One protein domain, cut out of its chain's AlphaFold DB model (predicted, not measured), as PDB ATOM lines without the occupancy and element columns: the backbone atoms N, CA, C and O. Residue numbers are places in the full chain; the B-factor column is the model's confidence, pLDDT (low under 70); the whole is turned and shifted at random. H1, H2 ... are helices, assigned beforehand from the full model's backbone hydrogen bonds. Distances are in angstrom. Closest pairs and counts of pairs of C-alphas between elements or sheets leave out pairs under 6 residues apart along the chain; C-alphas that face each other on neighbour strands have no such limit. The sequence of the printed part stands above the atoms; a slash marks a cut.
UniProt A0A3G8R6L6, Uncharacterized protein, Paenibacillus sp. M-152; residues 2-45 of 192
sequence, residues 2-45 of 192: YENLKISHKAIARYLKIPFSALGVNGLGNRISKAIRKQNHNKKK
ATOM      1  N   TYR A   2     255.329 176.762 335.032       46.78
ATOM      2  CA  TYR A   2     256.446 176.895 334.078       46.78
ATOM      3  C   TYR A   2     257.322 178.091 334.464       46.78
ATOM      4  O   TYR A   2     256.939 179.241 334.244       46.78
ATOM      5  N   GLU A   3     258.474 177.811 335.072       42.50
ATOM      6  CA  GLU A   3     259.267 178.768 335.864       42.50
ATOM      7  C   GLU A   3     259.805 179.977 335.084       42.50
ATOM      8  O   GLU A   3     259.911 181.056 335.655       42.50
ATOM      9  N   ASN A   4     260.024 179.872 333.769       46.75
ATOM     10  CA  ASN A   4     260.719 180.929 333.013       46.75
ATOM     11  C   ASN A   4     259.821 181.905 332.229       46.75
ATOM     12  O   ASN A   4     260.315 182.884 331.679       46.75
ATOM     13  N   LEU A   5     258.504 181.678 332.187       48.69
ATOM     14  CA  LEU A   5     257.525 182.686 331.737       48.69
ATOM     15  C   LEU A   5     256.539 183.055 332.850       48.69
ATOM     16  O   LEU A   5     255.801 184.020 332.703       48.69
ATOM     17  N   LYS A   6     256.472 182.265 333.934       56.16
ATOM     18  CA  LYS A   6     255.397 182.283 334.945       56.16
ATOM     19  C   LYS A   6     253.972 182.187 334.363       56.16
ATOM     20  O   LYS A   6     252.997 182.289 335.102       56.16
ATOM     21  N   ILE A   7     253.812 181.922 333.065       61.28
ATOM     22  CA  ILE A   7     252.503 181.758 332.429       61.28
ATOM     23  C   ILE A   7     252.065 180.305 332.620       61.28
ATOM     24  O   ILE A   7     252.623 179.375 332.039       61.28
ATOM     25  N   SER A   8     251.066 180.095 333.475       69.25
ATOM     26  CA  SER A   8     250.444 178.783 333.662       69.25
ATOM     27  C   SER A   8     249.453 178.478 332.534       69.25
ATOM     28  O   SER A   8     248.849 179.388 331.969       69.25
ATOM     29  N   HIS A   9     249.185 177.197 332.258       70.31
ATOM     30  CA  HIS A   9     248.067 176.812 331.380       70.31
ATOM     31  C   HIS A   9     246.732 177.424 331.835       70.31
ATOM     32  O   HIS A   9     245.894 177.768 331.013       70.31
ATOM     33  N   LYS A  10     246.567 177.639 333.146       73.69
ATOM     34  CA  LYS A  10     245.402 178.301 333.749       73.69
ATOM     35  C   LYS A  10     245.331 179.801 333.431       73.69
ATOM     36  O   LYS A  10     244.238 180.358 333.394       73.69
ATOM     37  N   ALA A  11     246.471 180.460 333.213       75.19
ATOM     38  CA  ALA A  11     246.526 181.841 332.733       75.19
ATOM     39  C   ALA A  11     246.161 181.923 331.243       75.19
ATOM     40  O   ALA A  11     245.407 182.805 330.846       75.19
ATOM     41  N   ILE A  12     246.609 180.954 330.438       75.69
ATOM     42  CA  ILE A  12     246.283 180.874 329.006       75.69
ATOM     43  C   ILE A  12     244.793 180.570 328.792       75.69
ATOM     44  O   ILE A  12     244.150 181.238 327.990       75.69
ATOM     45  N   ALA A  13     244.219 179.624 329.545       73.69
ATOM     46  CA  ALA A  13     242.780 179.329 329.504       73.69
ATOM     47  C   ALA A  13     241.930 180.564 329.840       73.69
ATOM     48  O   ALA A  13     240.976 180.871 329.131       73.69
ATOM     49  N   ARG A  14     242.325 181.306 330.890       80.62
ATOM     50  CA  ARG A  14     241.681 182.570 331.278       80.62
ATOM     51  C   ARG A  14     241.759 183.621 330.177       80.62
ATOM     52  O   ARG A  14     240.747 184.239 329.877       80.62
ATOM     53  N   TYR A  15     242.928 183.794 329.562       81.25
ATOM     54  CA  TYR A  15     243.111 184.735 328.455       81.25
ATOM     55  C   TYR A  15     242.217 184.395 327.254       81.25
ATOM     56  O   TYR A  15     241.569 185.268 326.689       81.25
ATOM     57  N   LEU A  16     242.133 183.110 326.909       79.69
ATOM     58  CA  LEU A  16     241.304 182.611 325.811       79.69
ATOM     59  C   LEU A  16     239.809 182.511 326.166       79.69
ATOM     60  O   LEU A  16     239.021 182.121 325.311       79.69
ATOM     61  N   LYS A  17     239.418 182.842 327.407       85.19
ATOM     62  CA  LYS A  17     238.048 182.722 327.933       85.19
ATOM     63  C   LYS A  17     237.437 181.322 327.750       85.19
ATOM     64  O   LYS A  17     236.241 181.191 327.513       85.19
ATOM     65  N   ILE A  18     238.251 180.273 327.891       80.00
ATOM     66  CA  ILE A  18     237.803 178.872 327.827       80.00
ATOM     67  C   ILE A  18     237.979 178.165 329.178       80.00
ATOM     68  O   ILE A  18     238.915 178.482 329.924       80.00
ATOM     69  N   PRO A  19     237.131 177.174 329.508       79.94
ATOM     70  CA  PRO A  19     237.345 176.344 330.686       79.94
ATOM     71  C   PRO A  19     238.657 175.559 330.558       79.94
ATOM     72  O   PRO A  19     239.027 175.094 329.481       79.94
ATOM     73  N   PHE A  20     239.379 175.393 331.669       76.56
ATOM     74  CA  PHE A  20     240.688 174.723 331.683       76.56
ATOM     75  C   PHE A  20     240.630 173.289 331.133       76.56
ATOM     76  O   PHE A  20     241.561 172.848 330.466       76.56
ATOM     77  N   SER A  21     239.516 172.586 331.357       75.25
ATOM     78  CA  SER A  21     239.250 171.253 330.807       75.25
ATOM     79  C   SER A  21     239.293 171.222 329.274       75.25
ATOM     80  O   SER A  21     239.812 170.265 328.702       75.25
ATOM     81  N   ALA A  22     238.866 172.293 328.594       70.44
ATOM     82  CA  ALA A  22     238.886 172.385 327.132       70.44
ATOM     83  C   ALA A  22     240.310 172.427 326.542       70.44
ATOM     84  O   ALA A  22     240.508 172.076 325.377       70.44
ATOM     85  N   LEU A  23     241.329 172.781 327.339       68.56
ATOM     86  CA  LEU A  23     242.729 172.647 326.916       68.56
ATOM     87  C   LEU A  23     243.156 171.178 326.771       68.56
ATOM     88  O   LEU A  23     244.037 170.886 325.959       68.56
ATOM     89  N   GLY A  24     242.562 170.270 327.554       61.97
ATOM     90  CA  GLY A  24     242.850 168.836 327.522       61.97
ATOM     91  C   GLY A  24     242.134 168.110 326.383       61.97
ATOM     92  O   GLY A  24     242.773 167.358 325.651       61.97
ATOM     93  N   VAL A  25     240.843 168.398 326.188       59.53
ATOM     94  CA  VAL A  25     239.956 167.670 325.256       59.53
ATOM     95  C   VAL A  25     240.399 167.788 323.789       59.53
ATOM     96  O   VAL A  25     240.307 166.824 323.042       59.53
ATOM     97  N   ASN A  26     240.987 168.921 323.389       64.38
ATOM     98  CA  ASN A  26     241.414 169.164 321.999       64.38
ATOM     99  C   ASN A  26     242.935 169.019 321.777       64.38
ATOM    100  O   ASN A  26     243.472 169.491 320.770       64.38
ATOM    101  N   GLY A  27     243.682 168.462 322.740       68.50
ATOM    102  CA  GLY A  27     245.151 168.369 322.663       68.50
ATOM    103  C   GLY A  27     245.884 169.726 322.656       68.50
ATOM    104  O   GLY A  27     247.097 169.793 322.420       68.50
ATOM    105  N   LEU A  28     245.167 170.819 322.939       71.69
ATOM    106  CA  LEU A  28     245.659 172.200 322.982       71.69
ATOM    107  C   LEU A  28     246.775 172.375 324.023       71.69
ATOM    108  O   LEU A  28     247.790 173.012 323.738       71.69
ATOM    109  N   GLY A  29     246.654 171.732 325.188       71.31
ATOM    110  CA  GLY A  29     247.676 171.740 326.238       71.31
ATOM    111  C   GLY A  29     249.034 171.191 325.778       71.31
ATOM    112  O   GLY A  29     250.078 171.765 326.113       71.31
ATOM    113  N   ASN A  30     249.040 170.144 324.943       78.12
ATOM    114  CA  ASN A  30     250.261 169.573 324.363       78.12
ATOM    115  C   ASN A  30     250.892 170.504 323.322       78.12
ATOM    116  O   ASN A  30     252.114 170.682 323.313       78.12
ATOM    117  N   ARG A  31     250.077 171.138 322.470       77.44
ATOM    118  CA  ARG A  31     250.554 172.113 321.473       77.44
ATOM    119  C   ARG A  31     251.174 173.342 322.139       77.44
ATOM    120  O   ARG A  31     252.278 173.734 321.769       77.44
ATOM    121  N   ILE A  32     250.525 173.876 323.175       75.12
ATOM    122  CA  ILE A  32     251.043 174.986 323.988       75.12
ATOM    123  C   ILE A  32     252.375 174.599 324.645       75.12
ATOM    124  O   ILE A  32     253.350 175.341 324.554       75.12
ATOM    125  N   SER A  33     252.455 173.405 325.239       73.88
ATOM    126  CA  SER A  33     253.688 172.920 325.874       73.88
ATOM    127  C   SER A  33     254.843 172.794 324.873       73.88
ATOM    128  O   SER A  33     255.963 173.216 325.165       73.88
ATOM    129  N   LYS A  34     254.580 172.270 323.666       81.69
ATOM    130  CA  LYS A  34     255.573 172.205 322.578       81.69
ATOM    131  C   LYS A  34     256.010 173.601 322.116       81.69
ATOM    132  O   LYS A  34     257.208 173.830 321.954       81.69
ATOM    133  N   ALA A  35     255.072 174.532 321.944       76.94
ATOM    134  CA  ALA A  35     255.368 175.903 321.526       76.94
ATOM    135  C   ALA A  35     256.245 176.642 322.550       76.94
ATOM    136  O   ALA A  35     257.253 177.240 322.174       76.94
ATOM    137  N   ILE A  36     255.934 176.521 323.845       72.00
ATOM    138  CA  ILE A  36     256.731 177.112 324.932       72.00
ATOM    139  C   ILE A  36     258.142 176.513 324.963       72.00
ATOM    140  O   ILE A  36     259.122 177.254 325.045       72.00
ATOM    141  N   ARG A  37     258.276 175.182 324.844       77.31
ATOM    142  CA  ARG A  37     259.594 174.524 324.756       77.31
ATOM    143  C   ARG A  37     260.409 175.068 323.582       77.31
ATOM    144  O   ARG A  37     261.574 175.416 323.767       77.31
ATOM    145  N   LYS A  38     259.792 175.210 322.403       79.19
ATOM    146  CA  LYS A  38     260.436 175.772 321.205       79.19
ATOM    147  C   LYS A  38     260.867 177.228 321.418       79.19
ATOM    148  O   LYS A  38     261.989 177.586 321.068       79.19
ATOM    149  N   GLN A  39     260.022 178.054 322.033       75.50
ATOM    150  CA  GLN A  39     260.348 179.450 322.333       75.50
ATOM    151  C   GLN A  39     261.509 179.568 323.331       75.50
ATOM    152  O   GLN A  39     262.430 180.350 323.106       75.50
ATOM    153  N   ASN A  40     261.501 178.773 324.405       76.88
ATOM    154  CA  ASN A  40     262.577 178.765 325.402       76.88
ATOM    155  C   ASN A  40     263.905 178.306 324.798       76.88
ATOM    156  O   ASN A  40     264.941 178.921 325.043       76.88
ATOM    157  N   HIS A  41     263.864 177.274 323.959       81.38
ATOM    158  CA  HIS A  41     265.032 176.813 323.221       81.38
ATOM    159  C   HIS A  41     265.583 177.899 322.280       81.38
ATOM    160  O   HIS A  41     266.789 178.140 322.254       81.38
ATOM    161  N   ASN A  42     264.714 178.630 321.572       81.62
ATOM    162  CA  ASN A  42     265.134 179.757 320.735       81.62
ATOM    163  C   ASN A  42     265.750 180.902 321.553       81.62
ATOM    164  O   ASN A  42     266.784 181.434 321.158       81.62
ATOM    165  N   LYS A  43     265.167 181.256 322.707       82.81
ATOM    166  CA  LYS A  43     265.742 182.262 323.620       82.81
ATOM    167  C   LYS A  43     267.120 181.841 324.128       82.81
ATOM    168  O   LYS A  43     268.033 182.662 324.135       82.81
ATOM    169  N   LYS A  44     267.283 180.568 324.508       84.94
ATOM    170  CA  LYS A  44     268.576 180.010 324.928       84.94
ATOM    171  C   LYS A  44     269.618 180.152 323.817       84.94
ATOM    172  O   LYS A  44     270.669 180.726 324.072       84.94
ATOM    173  N   LYS A  45     269.283 179.746 322.587       86.12
ATOM    174  CA  LYS A  45     270.159 179.907 321.414       86.12
ATOM    175  C   LYS A  45     270.538 181.363 321.148       86.12
ATOM    176  O   LYS A  45     271.676 181.650 320.793       86.12
TER     177      LYS A  45
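What this domain is: This is residues 2 to 45 of the 192 residues of an uncharacterized protein of Paenibacillus sp. M-152 (UniProt A0A3G8R6L6). The chain makes an open, uneven U: the long helix H3 is one arm, residues 2 to 8 with the short helix H1 make the other, and residues 16 to 21 with the small helix H2 form the turn between them. H3, 25.7 A from its first to its last C-alpha, makes most of the length of the printed part, and its later part reaches out beyond H1 and H2. The printed part has 44 residues with three named helices, in the order H1, H2, H3, and no named strand; the class is all helix. It is only just loose, close to compact, with a radius of gyration of the C-alphas of 11.2 A, and elongated, spanning 34 by 18 by 14 A.

How they stand to each other: H3, residues 28 to 45, is close to but not clearly touching H1, residues 9 to 15; the closest C-alphas, those of His 9 and Gly 29, are 7.2 A apart. Their lines are about perpendicular, at 79 degrees. H3 is also close to but not clearly touching H2, residues 22 to 25, with the C-alphas of Leu 23 and Gly 29 closest at 5.1 A. H1 and H2 are close but not clearly touching, their closest C-alphas being those of Ala 13 and Leu 23, 7.2 A apart. In H1 and H3 every O i to N i+4 pair is within hydrogen-bond range; H2 is too short for such a pair.

Where its parts are: H3 measures 25.7 A from C-alpha 28 at (245.659, 172.200, 322.982) to C-alpha 45 at (270.159, 179.907, 321.414). H1 measures 9.8 A and begins with C-alpha 9 at (248.067, 176.812, 331.380). H2 measures 5.2 A.

The domain as a whole: The C-alphas farthest apart, those of Pro 19 and Lys 45, are 34.3 A apart. The printed part has no cut. The link from H1 to H2 is short, and that from H2 to H3 is tight. The mean pLDDT of the printed part is 72.2; residues 2 to 8 and 23 to 27 are under 70.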